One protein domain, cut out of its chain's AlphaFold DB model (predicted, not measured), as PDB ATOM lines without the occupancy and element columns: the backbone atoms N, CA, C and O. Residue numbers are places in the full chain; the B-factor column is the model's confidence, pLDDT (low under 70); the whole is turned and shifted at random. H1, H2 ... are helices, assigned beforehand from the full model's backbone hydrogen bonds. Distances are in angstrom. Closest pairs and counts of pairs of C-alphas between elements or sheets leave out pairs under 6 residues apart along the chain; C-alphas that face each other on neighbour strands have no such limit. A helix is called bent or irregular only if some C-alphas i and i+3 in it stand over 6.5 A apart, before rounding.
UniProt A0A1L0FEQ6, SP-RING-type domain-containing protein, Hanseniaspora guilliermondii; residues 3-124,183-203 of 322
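AT A GLANCE: This is residues 3 to 124 and 183 to 203 of the 322 residues of the protein "SP-RING-type domain-containing protein" of Hanseniaspora guilliermondii (UniProt A0A1L0FEQ6). One very long helix, H3, makes the long axis of a rod; the bent helix H2 folds back alongside its first part, while short H4 lies crosswise over it. H3's last residues, 104 to 115, and the tail to residue 124 stick out, and short H1 packs on no helix. The printed part has 143 residues, with four named helices in the order H1, H2, H3, H4 and no named strand; the class is all helix. It is extended, with a radius of gyration of the C-alphas of 23.7 A and spans of 93 by 39 by 23 A.

HOW THE PARTS SIT: H2, residues 29 to 57, was assigned as one helix by its hydrogen bonds, but is bent: C-alphas 43 and 46 are 6.9 A apart. Its arms, H2a, residues 29 to 43, and H2b, residues 46 to 57, stand at a steep tilt of 41 degrees. H3, residues 67 to 115, touches H2a with residues 88 to 96 alone, at a shallow tilt of 28 degrees, opposite ways; their closest C-alphas, of Leu 36 and Cys 88, are 7.4 A apart. H2b and H3 are close but not clearly touching, the closest C-alphas being those of Ile 47 and Ile 77 at 7.5 A. H4, residues 193 to 203, only just touches H3, with 3 pairs of C-alphas within 8 A, the closest those of Cys 89 and Lys 197 at 6.8 A; they are about perpendicular at 80 degrees. H2a and H4 are near each other. H1, residues 3 to 9, is apart from H2a, H2b, H3 and H4. In H1, H2a, H2b, H3 and H4 every O i to N i+4 pair is within hydrogen-bond range.

IN THESE COORDINATES: H3 measures 72.0 A, from C-alpha 67 at (283.212, 336.162, 438.823) to C-alpha 115 at (320.257, 343.683, 377.516). H2a measures 20.8 A, H2b 16.5 A, H4 15.3 A and H1 9.4 A.

THE WHOLE: The two C-alphas farthest apart, of Pro 61 and Pro 123, are 94.6 A apart. Residues 125 to 182 are not printed; C-alphas 124 and 183 are 48.8 A apart across this cut. The link from H1 to H2 is long, with 19 residues. pLDDT is under 70 in residues 3 to 27, 57 to 63 and 112 to 124.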
ATOM      1  N   PHE A   3     298.822 351.231 425.994       39.00
ATOM      2  CA  PHE A   3     299.406 350.274 425.041       39.00
ATOM      3  C   PHE A   3     299.471 350.840 423.616       39.00
ATOM      4  O   PHE A   3     300.437 350.599 422.916       39.00
ATOM      5  N   HIS A   4     298.512 351.694 423.226       36.31
ATOM      6  CA  HIS A   4     298.591 352.460 421.975       36.31
ATOM      7  C   HIS A   4     299.759 353.455 421.987       36.31
ATOM      8  O   HIS A   4     300.363 353.654 420.947       36.31
ATOM      9  N   SER A   5     300.098 354.038 423.149       34.97
ATOM     10  CA  SER A   5     301.254 354.929 423.293       34.97
ATOM     11  C   SER A   5     302.556 354.158 423.456       34.97
ATOM     12  O   SER A   5     303.540 354.597 422.914       34.97
ATOM     13  N   SER A   6     302.594 352.995 424.115       35.19
ATOM     14  CA  SER A   6     303.807 352.161 424.127       35.19
ATOM     15  C   SER A   6     304.066 351.486 422.782       35.19
ATOM     16  O   SER A   6     305.219 351.323 422.421       35.19
ATOM     17  N   LEU A   7     303.027 351.164 422.007       35.16
ATOM     18  CA  LEU A   7     303.190 350.789 420.608       35.16
ATOM     19  C   LEU A   7     303.535 352.009 419.757       35.16
ATOM     20  O   LEU A   7     304.462 351.881 418.999       35.16
ATOM     21  N   GLN A   8     302.930 353.196 419.895       37.69
ATOM     22  CA  GLN A   8     303.325 354.395 419.118       37.69
ATOM     23  C   GLN A   8     304.693 354.990 419.507       37.69
ATOM     24  O   GLN A   8     305.380 355.531 418.652       37.69
ATOM     25  N   GLU A   9     305.113 354.890 420.768       35.25
ATOM     26  CA  GLU A   9     306.408 355.376 421.276       35.25
ATOM     27  C   GLU A   9     307.503 354.297 421.170       35.25
ATOM     28  O   GLU A   9     308.683 354.632 421.225       35.25
ATOM     29  N   CYS A  10     307.145 353.023 420.954       35.69
ATOM     30  CA  CYS A  10     308.066 351.969 420.492       35.69
ATOM     31  C   CYS A  10     307.835 351.551 419.035       35.69
ATOM     32  O   CYS A  10     308.400 350.558 418.591       35.69
ATOM     33  N   SER A  11     307.070 352.325 418.267       33.84
ATOM     34  CA  SER A  11     306.983 352.171 416.822       33.84
ATOM     35  C   SER A  11     307.319 353.496 416.157       33.84
ATOM     36  O   SER A  11     306.492 354.201 415.586       33.84
ATOM     37  N   HIS A  12     308.626 353.721 416.047       35.75
ATOM     38  CA  HIS A  12     309.069 353.776 414.669       35.75
ATOM     39  C   HIS A  12     308.769 352.381 414.101       35.75
ATOM     40  O   HIS A  12     309.560 351.460 414.270       35.75
ATOM     41  N   VAL A  13     307.571 352.180 413.528       37.09
ATOM     42  CA  VAL A  13     307.463 351.172 412.474       37.09
ATOM     43  C   VAL A  13     308.504 351.673 411.491       37.09
ATOM     44  O   VAL A  13     308.365 352.818 411.030       37.09
ATOM     45  N   PRO A  14     309.611 350.946 411.291       35.62
ATOM     46  CA  PRO A  14     310.620 351.427 410.386       35.62
ATOM     47  C   PRO A  14     309.893 351.590 409.058       35.62
ATOM     48  O   PRO A  14     309.268 350.645 408.568       35.62
ATOM     49  N   THR A  15     309.897 352.799 408.496       40.50
ATOM     50  CA  THR A  15     309.560 352.890 407.073       40.50
ATOM     51  C   THR A  15     310.514 351.948 406.344       40.50
ATOM     52  O   THR A  15     311.625 351.712 406.820       40.50
ATOM     53  N   THR A  16     310.092 351.380 405.220       43.47
ATOM     54  CA  THR A  16     310.814 350.384 404.404       43.47
ATOM     55  C   THR A  16     312.270 350.729 404.044       43.47
ATOM     56  O   THR A  16     312.963 349.919 403.451       43.47
ATOM     57  N   ASN A  17     312.801 351.884 404.440       41.06
ATOM     58  CA  ASN A  17     314.229 352.165 404.386       41.06
ATOM     59  C   ASN A  17     315.005 351.695 405.628       41.06
ATOM     60  O   ASN A  17     316.148 351.299 405.490       41.06
ATOM     61  N   GLU A  18     314.424 351.674 406.826       42.34
ATOM     62  CA  GLU A  18     315.170 351.463 408.079       42.34
ATOM     63  C   GLU A  18     315.359 349.981 408.450       42.34
ATOM     64  O   GLU A  18     316.378 349.620 409.037       42.34
ATOM     65  N   MET A  19     314.428 349.099 408.060       41.25
ATOM     66  CA  MET A  19     314.587 347.639 408.209       41.25
ATOM     67  C   MET A  19     315.450 347.020 407.097       41.25
ATOM     68  O   MET A  19     316.001 345.935 407.261       41.25
ATOM     69  N   PHE A  20     315.586 347.727 405.973       44.16
ATOM     70  CA  PHE A  20     316.247 347.253 404.757       44.16
ATOM     71  C   PHE A  20     317.603 347.936 404.511       44.16
ATOM     72  O   PHE A  20     318.394 347.466 403.691       44.16
ATOM     73  N   THR A  21     317.952 348.982 405.269       40.78
ATOM     74  CA  THR A  21     319.331 349.475 405.357       40.78
ATOM     75  C   THR A  21     320.188 348.488 406.143       40.78
ATOM     76  O   THR A  21     320.262 348.539 407.367       40.78
ATOM     77  N   GLY A  22     320.859 347.586 405.425       42.62
ATOM     78  CA  GLY A  22     321.897 346.712 405.985       42.62
ATOM     79  C   GLY A  22     321.673 345.211 405.804       42.62
ATOM     80  O   GLY A  22     322.551 344.434 406.184       42.62
ATOM     81  N   ILE A  23     320.566 344.774 405.195       41.66
ATOM     82  CA  ILE A  23     320.366 343.356 404.870       41.66
ATOM     83  C   ILE A  23     321.005 343.063 403.504       41.66
ATOM     84  O   ILE A  23     320.450 343.338 402.449       41.66
ATOM     85  N   SER A  24     322.213 342.497 403.539       44.62
ATOM     86  CA  SER A  24     322.987 342.038 402.370       44.62
ATOM     87  C   SER A  24     322.504 340.681 401.805       44.62
ATOM     88  O   SER A  24     323.211 340.077 400.997       44.62
ATOM     89  N   ARG A  25     321.369 340.144 402.274       54.28
ATOM     90  CA  ARG A  25     320.883 338.783 401.978       54.28
ATOM     91  C   ARG A  25     319.416 338.784 401.549       54.28
ATOM     92  O   ARG A  25     318.680 339.709 401.870       54.28
ATOM     93  N   ASP A  26     319.011 337.735 400.843       65.06
ATOM     94  CA  ASP A  26     317.625 337.519 400.424       65.06
ATOM     95  C   ASP A  26     316.727 337.298 401.648       65.06
ATOM     96  O   ASP A  26     316.904 336.325 402.379       65.06
ATOM     97  N   ILE A  27     315.790 338.220 401.885       67.44
ATOM     98  CA  ILE A  27     314.782 338.103 402.944       67.44
ATOM     99  C   ILE A  27     313.773 337.042 402.511       67.44
ATOM    100  O   ILE A  27     313.225 337.123 401.412       67.44
ATOM    101  N   ASN A  28     313.517 336.061 403.374       81.50
ATOM    102  CA  ASN A  28     312.511 335.028 403.141       81.50
ATOM    103  C   ASN A  28     311.482 334.978 404.284       81.50
ATOM    104  O   ASN A  28     311.631 335.628 405.319       81.50
ATOM    105  N   PHE A  29     310.426 334.185 404.094       83.81
ATOM    106  CA  PHE A  29     309.326 334.052 405.050       83.81
ATOM    107  C   PHE A  29     309.771 333.608 406.458       83.81
ATOM    108  O   PHE A  29     309.202 334.065 407.448       83.81
ATOM    109  N   ASN A  30     310.804 332.768 406.575       86.44
ATOM    110  CA  ASN A  30     311.279 332.293 407.879       86.44
ATOM    111  C   ASN A  30     311.953 333.414 408.676       86.44
ATOM    112  O   ASN A  30     311.760 333.496 409.886       86.44
ATOM    113  N   ASP A  31     312.692 334.307 408.010       87.06
ATOM    114  CA  ASP A  31     313.304 335.465 408.672       87.06
ATOM    115  C   ASP A  31     312.230 336.411 409.239       87.06
ATOM    116  O   ASP A  31     312.385 336.962 410.333       87.06
ATOM    117  N   VAL A  32     311.122 336.568 408.503       87.31
ATOM    118  CA  VAL A  32     309.942 337.344 408.917       87.31
ATOM    119  C   VAL A  32     309.288 336.718 410.153       87.31
ATOM    120  O   VAL A  32     309.038 337.428 411.130       87.31
ATOM    121  N   ASP A  33     309.038 335.405 410.139       90.00
ATOM    122  CA  ASP A  33     308.426 334.700 411.273       90.00
ATOM    123  C   ASP A  33     309.333 334.697 412.507       90.00
ATOM    124  O   ASP A  33     308.868 335.002 413.601       90.00
ATOM    125  N   ASP A  34     310.636 334.458 412.353       89.38
ATOM    126  CA  ASP A  34     311.591 334.484 413.466       89.38
ATOM    127  C   ASP A  34     311.690 335.872 414.119       89.38
ATOM    128  O   ASP A  34     311.880 335.984 415.338       89.38
ATOM    129  N   PHE A  35     311.590 336.940 413.323       88.38
ATOM    130  CA  PHE A  35     311.528 338.307 413.834       88.38
ATOM    131  C   PHE A  35     310.240 338.538 414.629       88.38
ATOM    132  O   PHE A  35     310.304 338.906 415.805       88.38
ATOM    133  N   LEU A  36     309.080 338.263 414.024       87.38
ATOM    134  CA  LEU A  36     307.788 338.445 414.683       87.38
ATOM    135  C   LEU A  36     307.649 337.590 415.942       87.38
ATOM    136  O   LEU A  36     307.095 338.050 416.937       87.38
ATOM    137  N   TYR A  37     308.197 336.377 415.943       90.25
ATOM    138  CA  TYR A  37     308.152 335.484 417.091       90.25
ATOM    139  C   TYR A  37     308.897 336.075 418.295       90.25
ATOM    140  O   TYR A  37     308.410 336.015 419.428       90.25
ATOM    141  N   LYS A  38     310.054 336.712 418.068       88.56
ATOM    142  CA  LYS A  38     310.801 337.410 419.128       88.56
ATOM    143  C   LYS A  38     310.017 338.598 419.679       88.56
ATOM    144  O   LYS A  38     309.958 338.758 420.899       88.56
ATOM    145  N   GLU A  39     309.397 339.391 418.810       86.94
ATOM    146  CA  GLU A  39     308.558 340.523 419.219       86.94
ATOM    147  C   GLU A  39     307.327 340.054 420.005       86.94
ATOM    148  O   GLU A  39     307.025 340.580 421.079       86.94
ATOM    149  N   LEU A  40     306.675 338.981 419.548       88.94
ATOM    150  CA  LEU A  40     305.554 338.351 420.236       88.94
ATOM    151  C   LEU A  40     305.940 337.906 421.651       88.94
ATOM    152  O   LEU A  40     305.210 338.186 422.605       88.94
ATOM    153  N   GLN A  41     307.093 337.248 421.810       87.12
ATOM    154  CA  GLN A  41     307.583 336.837 423.126       87.12
ATOM    155  C   GLN A  41     307.752 338.036 424.069       87.12
ATOM    156  O   GLN A  41     307.431 337.933 425.251       87.12
ATOM    157  N   GLN A  42     308.212 339.189 423.577       86.62
ATOM    158  CA  GLN A  42     308.288 340.402 424.401       86.62
ATOM    159  C   GLN A  42     306.901 340.961 424.733       86.62
ATOM    160  O   GLN A  42     306.654 341.334 425.880       86.62
ATOM    161  N   ALA A  43     305.982 340.976 423.766       84.06
ATOM    162  CA  ALA A  43     304.628 341.497 423.938       84.06
ATOM    163  C   ALA A  43     303.778 340.663 424.913       84.06
ATOM    164  O   ALA A  43     302.947 341.211 425.640       84.06
ATOM    165  N   ILE A  44     303.998 339.345 424.964       85.56
ATOM    166  CA  ILE A  44     303.265 338.422 425.839       85.56
ATOM    167  C   ILE A  44     303.823 338.404 427.273       85.56
ATOM    168  O   ILE A  44     303.068 338.146 428.214       85.56
ATOM    169  N   LYS A  45     305.099 338.753 427.495       86.56
ATOM    170  CA  LYS A  45     305.722 338.755 428.838       86.56
ATOM    171  C   LYS A  45     304.904 339.464 429.924       86.56
ATOM    172  O   LYS A  45     304.748 338.873 430.991       86.56
ATOM    173  N   PRO A  46     304.352 340.676 429.720       86.38
ATOM    174  CA  PRO A  46     303.517 341.328 430.729       86.38
ATOM    175  C   PRO A  46     302.251 340.535 431.076       86.38
ATOM    176  O   PRO A  46     301.853 340.507 432.241       86.38
ATOM    177  N   ILE A  47     301.642 339.862 430.092       85.75
ATOM    178  CA  ILE A  47     300.478 338.989 430.302       85.75
ATOM    179  C   ILE A  47     300.895 337.803 431.174       85.75
ATOM    180  O   ILE A  47     300.273 337.559 432.205       85.75
ATOM    181  N   ILE A  48     301.984 337.115 430.818       84.50
ATOM    182  CA  ILE A  48     302.507 335.968 431.581       84.50
ATOM    183  C   ILE A  48     302.927 336.380 432.992       84.50
ATOM    184  O   ILE A  48     302.649 335.667 433.956       84.50
ATOM    185  N   HIS A  49     303.547 337.549 433.145       85.12
ATOM    186  CA  HIS A  49     303.902 338.090 434.449       85.12
ATOM    187  C   HIS A  49     302.655 338.328 435.308       85.12
ATOM    188  O   HIS A  49     302.592 337.839 436.435       85.12
ATOM    189  N   GLY A  50     301.630 338.991 434.761       81.69
ATOM    190  CA  GLY A  50     300.345 339.172 435.440       81.69
ATOM    191  C   GLY A  50     299.707 337.839 435.842       81.69
ATOM    192  O   GLY A  50     299.263 337.688 436.978       81.69
ATOM    193  N   MET A  51     299.741 336.840 434.958       82.12
ATOM    194  CA  MET A  51     299.251 335.488 435.248       82.12
ATOM    195  C   MET A  51     300.035 334.781 436.346       82.12
ATOM    196  O   MET A  51     299.449 334.116 437.197       82.12
ATOM    197  N   THR A  52     301.355 334.944 436.356       80.25
ATOM    198  CA  THR A  52     302.224 334.386 437.395       80.25
ATOM    199  C   THR A  52     301.878 334.982 438.756       80.25
ATOM    200  O   THR A  52     301.716 334.239 439.723       80.25
ATOM    201  N   VAL A  53     301.687 336.305 438.822       79.00
ATOM    202  CA  VAL A  53     301.264 336.993 440.050       79.00
ATOM    203  C   VAL A  53     299.923 336.438 440.530       79.00
ATOM    204  O   VAL A  53     299.848 335.985 441.668       79.00
ATOM    205  N   LEU A  54     298.912 336.359 439.656       73.38
ATOM    206  CA  LEU A  54     297.595 335.792 439.986       73.38
ATOM    207  C   LEU A  54     297.681 334.346 440.497       73.38
ATOM    208  O   LEU A  54     296.993 333.973 441.448       73.38
ATOM    209  N   ASN A  55     298.536 333.523 439.883       70.31
ATOM    210  CA  ASN A  55     298.755 332.149 440.323       70.31
ATOM    211  C   ASN A  55     299.386 332.090 441.718       70.31
ATOM    212  O   ASN A  55     298.978 331.242 442.513       70.31
ATOM    213  N   SER A  56     300.332 332.981 442.022       71.06
ATOM    214  CA  SER A  56     301.029 333.019 443.312       71.06
ATOM    215  C   SER A  56     300.177 333.579 444.457       71.06
ATOM    216  O   SER A  56     300.219 333.039 445.559       71.06
ATOM    217  N   THR A  57     299.350 334.597 444.197       65.88
ATOM    218  CA  THR A  57     298.513 335.245 445.221       65.88
ATOM    219  C   THR A  57     297.235 334.472 445.527       65.88
ATOM    220  O   THR A  57     296.636 334.677 446.571       65.88
ATOM    221  N   SER A  58     296.815 333.532 444.672       55.09
ATOM    222  CA  SER A  58     295.601 332.721 444.894       55.09
ATOM    223  C   SER A  58     295.617 331.829 446.149       55.09
ATOM    224  O   SER A  58     294.565 331.329 446.543       55.09
ATOM    225  N   ASN A  59     296.782 331.643 446.778       55.12
ATOM    226  CA  ASN A  59     296.921 330.953 448.064       55.12
ATOM    227  C   ASN A  59     296.783 331.900 449.271       55.12
ATOM    228  O   ASN A  59     296.789 331.436 450.410       55.12
ATOM    229  N   GLU A  60     296.667 333.212 449.043       60.75
ATOM    230  CA  GLU A  60     296.390 334.183 450.095       60.75
ATOM    231  C   GLU A  60     294.879 334.228 450.373       60.75
ATOM    232  O   GLU A  60     294.089 334.442 449.448       60.75
ATOM    233  N   PRO A  61     294.446 334.055 451.635       57.78
ATOM    234  CA  PRO A  61     293.026 334.002 451.996       57.78
ATOM    235  C   PRO A  61     292.252 335.291 451.667       57.78
ATOM    236  O   PRO A  61     291.029 335.253 451.558       57.78
ATOM    237  N   ASP A  62     292.955 336.408 451.459       58.81
ATOM    238  CA  ASP A  62     292.364 337.716 451.166       58.81
ATOM    239  C   ASP A  62     292.291 338.033 449.657       58.81
ATOM    240  O   ASP A  62     291.623 338.989 449.255       58.81
ATOM    241  N   PHE A  63     292.929 337.233 448.792       65.31
ATOM    242  CA  PHE A  63     292.956 337.474 447.347       65.31
ATOM    243  C   PHE A  63     291.904 336.623 446.619       65.31
ATOM    244  O   PHE A  63     292.174 335.560 446.053       65.31
ATOM    245  N   HIS A  64     290.661 337.105 446.612       73.62
ATOM    246  CA  HIS A  64     289.549 336.461 445.912       73.62
ATOM    247  C   HIS A  64     288.970 337.352 444.812       73.62
ATOM    248  O   HIS A  64     288.263 338.316 445.084       73.62
ATOM    249  N   LEU A  65     289.214 336.976 443.553       78.75
ATOM    250  CA  LEU A  65     288.574 337.613 442.400       78.75
ATOM    251  C   LEU A  65     287.103 337.196 442.292       78.75
ATOM    252  O   LEU A  65     286.780 336.000 442.260       78.75
ATOM    253  N   SER A  66     286.220 338.180 442.155       84.75
ATOM    254  CA  SER A  66     284.816 337.971 441.807       84.75
ATOM    255  C   SER A  66     284.665 337.362 440.408       84.75
ATOM    256  O   SER A  66     285.530 337.488 439.538       84.75
ATOM    257  N   SER A  67     283.519 336.729 440.144       82.12
ATOM    258  CA  SER A  67     283.212 336.162 438.823       82.12
ATOM    259  C   SER A  67     283.251 337.207 437.700       82.12
ATOM    260  O   SER A  67     283.665 336.892 436.586       82.12
ATOM    261  N   SER A  68     282.852 338.453 437.981       86.69
ATOM    262  CA  SER A  68     282.913 339.554 437.014       86.69
ATOM    263  C   SER A  68     284.344 340.001 436.728       86.69
ATOM    264  O   SER A  68     284.670 340.273 435.576       86.69
ATOM    265  N   GLU A  69     285.217 340.038 437.739       86.94
ATOM    266  CA  GLU A  69     286.636 340.367 437.548       86.94
ATOM    267  C   GLU A  69     287.346 339.280 436.743       86.94
ATOM    268  O   GLU A  69     288.045 339.594 435.783       86.94
ATOM    269  N   LYS A  70     287.093 338.001 437.055       84.12
ATOM    270  CA  LYS A  70     287.609 336.865 436.277       84.12
ATOM    271  C   LYS A  70     287.188 336.943 434.806       84.12
ATOM    272  O   LYS A  70     288.028 336.811 433.918       84.12
ATOM    273  N   ALA A  71     285.906 337.204 434.543       85.44
ATOM    274  CA  ALA A  71     285.394 337.365 433.181       85.44
ATOM    275  C   ALA A  71     286.020 338.572 432.462       85.44
ATOM    276  O   ALA A  71     286.391 338.469 431.296       85.44
ATOM    277  N   SER A  72     286.185 339.699 433.160       88.62
ATOM    278  CA  SER A  72     286.822 340.903 432.615       88.62
ATOM    279  C   SER A  72     288.286 340.659 432.239       88.62
ATOM    280  O   SER A  72     288.700 341.000 431.132       88.62
ATOM    281  N   ILE A  73     289.051 339.994 433.115       87.94
ATOM    282  CA  ILE A  73     290.446 339.613 432.861       87.94
ATOM    283  C   ILE A  73     290.522 338.710 431.629       87.94
ATOM    284  O   ILE A  73     291.246 339.035 430.689       87.94
ATOM    285  N   ARG A  74     289.726 337.630 431.595       88.25
ATOM    286  CA  ARG A  74     289.659 336.697 430.457       88.25
ATOM    287  C   ARG A  74     289.404 337.432 429.141       88.25
ATOM    288  O   ARG A  74     290.184 337.286 428.204       88.25
ATOM    289  N   ASN A  75     288.356 338.253 429.099       89.44
ATOM    290  CA  ASN A  75     287.981 339.011 427.906       89.44
ATOM    291  C   ASN A  75     289.075 340.004 427.489       89.44
ATOM    292  O   ASN A  75     289.307 340.201 426.298       89.44
ATOM    293  N   GLY A  76     289.752 340.629 428.457       90.31
ATOM    294  CA  GLY A  76     290.867 341.537 428.204       90.31
ATOM    295  C   GLY A  76     292.034 340.842 427.502       90.31
ATOM    296  O   GLY A  76     292.513 341.340 426.486       90.31
ATOM    297  N   ILE A  77     292.449 339.674 427.997       91.00
ATOM    298  CA  ILE A  77     293.556 338.902 427.410       91.00
ATOM    299  C   ILE A  77     293.175 338.379 426.032       91.00
ATOM    300  O   ILE A  77     293.951 338.524 425.092       91.00
ATOM    301  N   GLU A  78     291.977 337.808 425.894       91.62
ATOM    302  CA  GLU A  78     291.485 337.311 424.609       91.62
ATOM    303  C   GLU A  78     291.477 338.428 423.559       91.62
ATOM    304  O   GLU A  78     291.937 338.233 422.436       91.62
ATOM    305  N   LYS A  79     291.022 339.629 423.939       92.81
ATOM    306  CA  LYS A  79     291.049 340.801 423.064       92.81
ATOM    307  C   LYS A  79     292.475 341.206 422.686       92.81
ATOM    308  O   LYS A  79     292.714 341.501 421.521       92.81
ATOM    309  N   CYS A  80     293.411 341.217 423.635       91.06
ATOM    310  CA  CYS A  80     294.816 341.516 423.350       91.06
ATOM    311  C   CYS A  80     295.430 340.508 422.370       91.06
ATOM    312  O   CYS A  80     296.079 340.922 421.416       91.06
ATOM    313  N   LEU A  81     295.192 339.209 422.563       91.62
ATOM    314  CA  LEU A  81     295.702 338.172 421.664       91.62
ATOM    315  C   LEU A  81     295.085 338.257 420.265       91.62
ATOM    316  O   LEU A  81     295.801 338.085 419.288       91.62
ATOM    317  N   LYS A  82     293.785 338.561 420.155       92.94
ATOM    318  CA  LYS A  82     293.127 338.784 418.856       92.94
ATOM    319  C   LYS A  82     293.733 339.965 418.099       92.94
ATOM    320  O   LYS A  82     294.020 339.833 416.920       92.94
ATOM    321  N   ILE A  83     293.996 341.077 418.789       91.38
ATOM    322  CA  ILE A  83     294.675 342.233 418.184       91.38
ATOM    323  C   ILE A  83     296.072 341.836 417.690       91.38
ATOM    324  O   ILE A  83     296.401 342.094 416.540       91.38
ATOM    325  N   LEU A  84     296.864 341.144 418.522       89.88
ATOM    326  CA  LEU A  84     298.193 340.667 418.121       89.88
ATOM    327  C   LEU A  84     298.133 339.735 416.903       89.88
ATOM    328  O   LEU A  84     298.990 339.817 416.027       89.88
ATOM    329  N   TYR A  85     297.131 338.858 416.845       93.31
ATOM    330  CA  TYR A  85     296.916 337.958 415.716       93.31
ATOM    331  C   TYR A  85     296.661 338.731 414.417       93.31
ATOM    332  O   TYR A  85     297.320 338.472 413.408       93.31
ATOM    333  N   ASP A  86     295.741 339.696 414.455       91.94
ATOM    334  CA  ASP A  86     295.374 340.507 413.293       91.94
ATOM    335  C   ASP A  86     296.553 341.377 412.820       91.94
ATOM    336  O   ASP A  86     296.838 341.427 411.621       91.94
ATOM    337  N   ASP A  87     297.297 341.977 413.755       89.38
ATOM    338  CA  ASP A  87     298.495 342.773 413.462       89.38
ATOM    339  C   ASP A  87     299.593 341.920 412.802       89.38
ATOM    340  O   ASP A  87     300.189 342.330 411.803       89.38
ATOM    341  N   CYS A  88     299.830 340.700 413.301       90.81
ATOM    342  CA  CYS A  88     300.788 339.776 412.687       90.81
ATOM    343  C   CYS A  88     300.351 339.371 411.274       90.81
ATOM    344  O   CYS A  88     301.172 339.366 410.359       90.81
ATOM    345  N   CYS A  89     299.065 339.072 411.060       92.38
ATOM    346  CA  CYS A  89     298.544 338.742 409.728       92.38
ATOM    347  C   CYS A  89     298.714 339.907 408.741       92.38
ATOM    348  O   CYS A  89     299.105 339.698 407.591       92.38
ATOM    349  N   ALA A  90     298.459 341.141 409.188       89.38
ATOM    350  CA  ALA A  90     298.686 342.336 408.382       89.38
ATOM    351  C   ALA A  90     300.171 342.501 408.020       89.38
ATOM    352  O   ALA A  90     300.492 342.816 406.871       89.38
ATOM    353  N   TYR A  91     301.073 342.224 408.967       89.25
ATOM    354  CA  TYR A  91     302.512 342.251 408.721       89.25
ATOM    355  C   TYR A  91     302.949 341.178 407.716       89.25
ATOM    356  O   TYR A  91     303.671 341.498 406.777       89.25
ATOM    357  N   TYR A  92     302.472 339.935 407.833       90.81
ATOM    358  CA  TYR A  92     302.758 338.884 406.846       90.81
ATOM    359  C   TYR A  92     302.303 339.258 405.443       90.81
ATOM    360  O   TYR A  92     303.056 339.088 404.482       90.81
ATOM    361  N   LYS A  93     301.096 339.817 405.322       91.94
ATOM    362  CA  LYS A  93     300.579 340.309 404.045       91.94
ATOM    363  C   LYS A  93     301.490 341.379 403.449       91.94
ATOM    364  O   LYS A  93     301.814 341.306 402.269       91.94
ATOM    365  N   HIS A  94     301.911 342.352 404.253       87.25
ATOM    366  CA  HIS A  94     302.836 343.395 403.816       87.25
ATOM    367  C   HIS A  94     304.195 342.815 403.394       87.25
ATOM    368  O   HIS A  94     304.660 343.075 402.291       87.25
ATOM    369  N   SER A  95     304.807 341.978 404.230       86.62
ATOM    370  CA  SER A  95     306.114 341.374 403.957       86.62
ATOM    371  C   SER A  95     306.103 340.482 402.718       86.62
ATOM    372  O   SER A  95     307.047 340.521 401.937       86.62
ATOM    373  N   SER A  96     305.015 339.743 402.481       89.88
ATOM    374  CA  SER A  96     304.859 338.925 401.270       89.88
ATOM    375  C   SER A  96     304.865 339.785 400.004       89.88
ATOM    376  O   SER A  96     305.491 339.420 399.011       89.88
ATOM    377  N   LYS A  97     304.212 340.957 400.046       90.00
ATOM    378  CA  LYS A  97     304.247 341.930 398.944       90.00
ATOM    379  C   LYS A  97     305.662 342.450 398.712       90.00
ATOM    380  O   LYS A  97     306.149 342.392 397.591       90.00
ATOM    381  N   GLU A  98     306.335 342.898 399.768       84.75
ATOM    382  CA  GLU A  98     307.690 343.450 399.671       84.75
ATOM    383  C   GLU A  98     308.703 342.433 399.137       84.75
ATOM    384  O   GLU A  98     309.468 342.747 398.230       84.75
ATOM    385  N   ILE A  99     308.690 341.198 399.647       85.88
ATOM    386  CA  ILE A  99     309.586 340.133 399.175       85.88
ATOM    387  C   ILE A  99     309.326 339.840 397.687       85.88
ATOM    388  O   ILE A  99     310.275 339.730 396.908       85.88
ATOM    389  N   PHE A 100     308.059 339.782 397.264       89.19
ATOM    390  CA  PHE A 100     307.714 339.603 395.853       89.19
ATOM    391  C   PHE A 100     308.256 340.746 394.982       89.19
ATOM    392  O   PHE A 100     308.931 340.491 393.983       89.19
ATOM    393  N   LEU A 101     308.040 342.002 395.385       85.75
ATOM    394  CA  LEU A 101     308.537 343.177 394.663       85.75
ATOM    395  C   LEU A 101     310.073 343.240 394.625       85.75
ATOM    396  O   LEU A 101     310.655 343.643 393.618       85.75
ATOM    397  N   GLN A 102     310.758 342.811 395.686       82.88
ATOM    398  CA  GLN A 102     312.219 342.712 395.700       82.88
ATOM    399  C   GLN A 102     312.731 341.662 394.718       82.88
ATOM    400  O   GLN A 102     313.701 341.920 394.000       82.88
ATOM    401  N   ASN A 103     312.085 340.497 394.664       83.50
ATOM    402  CA  ASN A 103     312.419 339.454 393.698       83.50
ATOM    403  C   ASN A 103     312.183 339.950 392.270       83.50
ATOM    404  O   ASN A 103     313.081 339.851 391.436       83.50
ATOM    405  N   ALA A 104     311.044 340.596 392.019       83.56
ATOM    406  CA  ALA A 104     310.750 341.231 390.743       83.56
ATOM    407  C   ALA A 104     311.808 342.269 390.342       83.56
ATOM    408  O   ALA A 104     312.329 342.222 389.226       83.56
ATOM    409  N   ASN A 105     312.207 343.153 391.261       80.69
ATOM    410  CA  ASN A 105     313.250 344.143 391.003       80.69
ATOM    411  C   ASN A 105     314.589 343.484 390.640       80.69
ATOM    412  O   ASN A 105     315.262 343.945 389.726       80.69
ATOM    413  N   LYS A 106     314.983 342.389 391.304       78.88
ATOM    414  CA  LYS A 106     316.222 341.664 390.961       78.88
ATOM    415  C   LYS A 106     316.175 341.090 389.548       78.88
ATOM    416  O   LYS A 106     317.156 341.218 388.818       78.88
ATOM    417  N   VAL A 107     315.048 340.495 389.153       78.44
ATOM    418  CA  VAL A 107     314.862 339.977 387.787       78.44
ATOM    419  C   VAL A 107     314.954 341.119 386.774       78.44
ATOM    420  O   VAL A 107     315.694 341.011 385.797       78.44
ATOM    421  N   ILE A 108     314.296 342.247 387.059       76.12
ATOM    422  CA  ILE A 108     314.369 343.474 386.256       76.12
ATOM    423  C   ILE A 108     315.819 343.967 386.101       76.12
ATOM    424  O   ILE A 108     316.256 344.237 384.983       76.12
ATOM    425  N   GLN A 109     316.581 344.087 387.194       72.25
ATOM    426  CA  GLN A 109     317.974 344.548 387.127       72.25
ATOM    427  C   GLN A 109     318.840 343.585 386.309       72.25
ATOM    428  O   GLN A 109     319.606 344.029 385.456       72.25
ATOM    429  N   GLY A 110     318.664 342.272 386.493       71.50
ATOM    430  CA  GLY A 110     319.361 341.261 385.697       71.50
ATOM    431  C   GLY A 110     319.044 341.362 384.201       71.50
ATOM    432  O   GLY A 110     319.944 341.231 383.371       71.50
ATOM    433  N   PHE A 111     317.793 341.661 383.842       71.69
ATOM    434  CA  PHE A 111     317.404 341.919 382.455       71.69
ATOM    435  C   PHE A 111     318.074 343.177 381.887       71.69
ATOM    436  O   PHE A 111     318.618 343.129 380.783       71.69
ATOM    437  N   ILE A 112     318.099 344.288 382.635       68.75
ATOM    438  CA  ILE A 112     318.775 345.535 382.226       68.75
ATOM    439  C   ILE A 112     320.275 345.294 381.992       68.75
ATOM    440  O   ILE A 112     320.834 345.726 380.982       68.75
ATOM    441  N   GLU A 113     320.932 344.580 382.907       66.56
ATOM    442  CA  GLU A 113     322.349 344.224 382.790       66.56
ATOM    443  C   GLU A 113     322.625 343.315 381.587       66.56
ATOM    444  O   GLU A 113     323.634 343.497 380.901       66.56
ATOM    445  N   HIS A 114     321.733 342.357 381.310       67.56
ATOM    446  CA  HIS A 114     321.856 341.433 380.184       67.56
ATOM    447  C   HIS A 114     321.637 342.126 378.836       67.56
ATOM    448  O   HIS A 114     322.420 341.937 377.904       67.56
ATOM    449  N   THR A 115     320.598 342.955 378.743       64.44
ATOM    450  CA  THR A 115     320.257 343.683 377.516       64.44
ATOM    451  C   THR A 115     321.237 344.806 377.211       64.44
ATOM    452  O   THR A 115     321.297 345.228 376.055       64.44
ATOM    453  N   LYS A 116     322.007 345.280 378.211       59.62
ATOM    454  CA  LYS A 116     322.941 346.414 378.114       59.62
ATOM    455  C   LYS A 116     322.410 347.471 377.152       59.62
ATOM    456  O   LYS A 116     323.148 347.778 376.224       59.62
ATOM    457  N   LEU A 117     321.153 347.926 377.306       52.09
ATOM    458  CA  LEU A 117     320.457 348.828 376.369       52.09
ATOM    459  C   LEU A 117     321.476 349.720 375.653       52.09
ATOM    460  O   LEU A 117     321.953 350.702 376.227       52.09
ATOM    461  N   VAL A 118     321.905 349.306 374.451       47.44
ATOM    462  CA  VAL A 118     322.962 350.004 373.719       47.44
ATOM    463  C   VAL A 118     322.253 351.204 373.134       47.44
ATOM    464  O   VAL A 118     321.793 351.198 371.997       47.44
ATOM    465  N   ILE A 119     322.061 352.225 373.963       48.69
ATOM    466  CA  ILE A 119     321.629 353.528 373.505       48.69
ATOM    467  C   ILE A 119     322.873 354.100 372.842       48.69
ATOM    468  O   ILE A 119     323.687 354.754 373.495       48.69
ATOM    469  N   GLU A 120     323.076 353.770 371.562       45.00
ATOM    470  CA  GLU A 120     324.105 354.428 370.765       45.00
ATOM    471  C   GLU A 120     323.897 355.940 370.924       45.00
ATOM    472  O   GLU A 120     322.786 356.430 370.675       45.00
ATOM    473  N   PRO A 121     324.909 356.687 371.402       45.16
ATOM    474  CA  PRO A 121     324.777 358.120 371.558       45.16
ATOM    475  C   PRO A 121     324.514 358.708 370.176       45.16
ATOM    476  O   PRO A 121     325.395 358.749 369.318       45.16
ATOM    477  N   GLN A 122     323.279 359.154 369.949       50.31
ATOM    478  CA  GLN A 122     322.980 359.996 368.802       50.31
ATOM    479  C   GLN A 122     323.870 361.239 368.925       50.31
ATOM    480  O   GLN A 122     323.924 361.824 370.012       50.31
ATOM    481  N   PRO A 123     324.586 361.634 367.860       46.81
ATOM    482  CA  PRO A 123     325.481 362.781 367.891       46.81
ATOM    483  C   PRO A 123     324.641 364.050 368.074       46.81
ATOM    484  O   PRO A 123     324.110 364.627 367.131       46.81
ATOM    485  N   SER A 124     324.462 364.433 369.331       53.75
ATOM    486  CA  SER A 124     323.768 365.627 369.787       53.75
ATOM    487  C   SER A 124     324.733 366.353 370.713       53.75
ATOM    488  O   SER A 124     325.140 365.795 371.730       53.75
ATOM    489  N   PHE A 183     301.937 333.160 398.286       92.88
ATOM    490  CA  PHE A 183     300.523 333.361 397.987       92.88
ATOM    491  C   PHE A 183     299.830 332.019 397.753       92.88
ATOM    492  O   PHE A 183     300.405 331.079 397.197       92.88
ATOM    493  N   VAL A 184     298.575 331.934 398.173       94.75
ATOM    494  CA  VAL A 184     297.632 330.936 397.672       94.75
ATOM    495  C   VAL A 184     296.816 331.604 396.580       94.75
ATOM    496  O   VAL A 184     296.331 332.722 396.760       94.75
ATOM    497  N   LEU A 185     296.710 330.931 395.439       95.31
ATOM    498  CA  LEU A 185     295.928 331.401 394.305       95.31
ATOM    499  C   LEU A 185     294.639 330.592 394.217       95.31
ATOM    500  O   LEU A 185     294.649 329.395 394.512       95.31
ATOM    501  N   ASN A 186     293.549 331.244 393.826       94.94
ATOM    502  CA  ASN A 186     292.298 330.554 393.526       94.94
ATOM    503  C   ASN A 186     292.339 329.895 392.131       94.94
ATOM    504  O   ASN A 186     293.324 330.024 391.402       94.94
ATOM    505  N   ASP A 187     291.256 329.208 391.757       93.62
ATOM    506  CA  ASP A 187     291.141 328.505 390.467       93.62
ATOM    507  C   ASP A 187     291.290 329.440 389.251       93.62
ATOM    508  O   ASP A 187     291.707 329.000 388.182       93.62
ATOM    509  N   ASP A 188     290.993 330.730 389.424       93.38
ATOM    510  CA  ASP A 188     291.111 331.771 388.398       93.38
ATOM    511  C   ASP A 188     292.496 332.464 388.407       93.38
ATOM    512  O   ASP A 188     292.726 333.426 387.671       93.38
ATOM    513  N   GLY A 189     293.427 332.019 389.260       93.50
ATOM    514  CA  GLY A 189     294.792 332.541 389.367       93.50
ATOM    515  C   GLY A 189     294.935 333.868 390.128       93.50
ATOM    516  O   GLY A 189     296.007 334.472 390.092       93.50
ATOM    517  N   PHE A 190     293.890 334.340 390.806       95.44
ATOM    518  CA  PHE A 190     293.887 335.539 391.657       95.44
ATOM    519  C   PHE A 190     294.389 335.226 393.074       95.44
ATOM    520  O   PHE A 190     294.361 334.069 393.496       95.44
ATOM    521  N   ILE A 191     294.856 336.237 393.817       95.69
ATOM    522  CA  ILE A 191     295.403 336.026 395.166       95.69
ATOM    523  C   ILE A 191     294.258 335.841 396.157       95.69
ATOM    524  O   ILE A 191     293.558 336.790 396.511       95.69
ATOM    525  N   ASP A 192     294.156 334.645 396.728       95.94
ATOM    526  CA  ASP A 192     293.283 334.408 397.868       95.94
ATOM    527  C   ASP A 192     294.018 334.764 399.167       95.94
ATOM    528  O   ASP A 192     294.829 334.001 399.702       95.94
ATOM    529  N   TRP A 193     293.760 335.969 399.678       93.06
ATOM    530  CA  TRP A 193     294.394 336.456 400.905       93.06
ATOM    531  C   TRP A 193     293.960 335.702 402.163       93.06
ATOM    532  O   TRP A 193     294.741 335.647 403.115       93.06
ATOM    533  N   GLU A 194     292.755 335.130 402.189       93.12
ATOM    534  CA  GLU A 194     292.283 334.371 403.348       93.12
ATOM    535  C   GLU A 194     292.917 332.978 403.365       93.12
ATOM    536  O   GLU A 194     293.480 332.580 404.385       93.12
ATOM    537  N   LEU A 195     292.972 332.282 402.226       93.62
ATOM    538  CA  LEU A 195     293.701 331.012 402.137       93.62
ATOM    539  C   LEU A 195     295.215 331.200 402.310       93.62
ATOM    540  O   LEU A 195     295.883 330.360 402.913       93.62
ATOM    541  N   SER A 196     295.775 332.324 401.852       94.12
ATOM    542  CA  SER A 196     297.179 332.668 402.128       94.12
ATOM    543  C   SER A 196     297.431 332.804 403.629       94.12
ATOM    544  O   SER A 196     298.420 332.282 404.140       94.12
ATOM    545  N   LYS A 197     296.508 333.437 404.360       93.38
ATOM    546  CA  LYS A 197     296.566 333.540 405.821       93.38
ATOM    547  C   LYS A 197     296.492 332.172 406.498       93.38
ATOM    548  O   LYS A 197     297.235 331.937 407.451       93.38
ATOM    549  N   GLU A 198     295.646 331.267 406.015       92.06
ATOM    550  CA  GLU A 198     295.590 329.889 406.519       92.06
ATOM    551  C   GLU A 198     296.905 329.142 406.284       92.06
ATOM    552  O   GLU A 198     297.423 328.510 407.206       92.06
ATOM    553  N   LYS A 199     297.499 329.284 405.096       91.50
ATOM    554  CA  LYS A 199     298.819 328.726 404.785       91.50
ATOM    555  C   LYS A 199     299.895 329.265 405.727       91.50
ATOM    556  O   LYS A 199     300.663 328.487 406.283       91.50
ATOM    557  N   TRP A 200     299.929 330.578 405.965       92.19
ATOM    558  CA  TRP A 200     300.864 331.168 406.926       92.19
ATOM    559  C   TRP A 200     300.623 330.635 408.338       92.19
ATOM    560  O   TRP A 200     301.579 330.362 409.049       92.19
ATOM    561  N   LEU A 201     299.368 330.441 408.754       90.94
ATOM    562  CA  LEU A 201     299.045 329.844 410.053       90.94
ATOM    563  C   LEU A 201     299.518 328.387 410.169       90.94
ATOM    564  O   LEU A 201     299.758 327.923 411.278       90.94
ATOM    565  N   GLN A 202     299.646 327.649 409.069       88.12
ATOM    566  CA  GLN A 202     300.169 326.279 409.093       88.12
ATOM    567  C   GLN A 202     301.696 326.239 409.247       88.12
ATOM    568  O   GLN A 202     302.216 325.291 409.826       88.12
ATOM    569  N   SER A 203     302.406 327.272 408.783       86.94
ATOM    570  CA  SER A 203     303.875 327.300 408.759       86.94
ATOM    571  C   SER A 203     304.526 328.288 409.738       86.94
ATOM    572  O   SER A 203     305.723 328.179 409.989       86.94
TER     573      SER A 203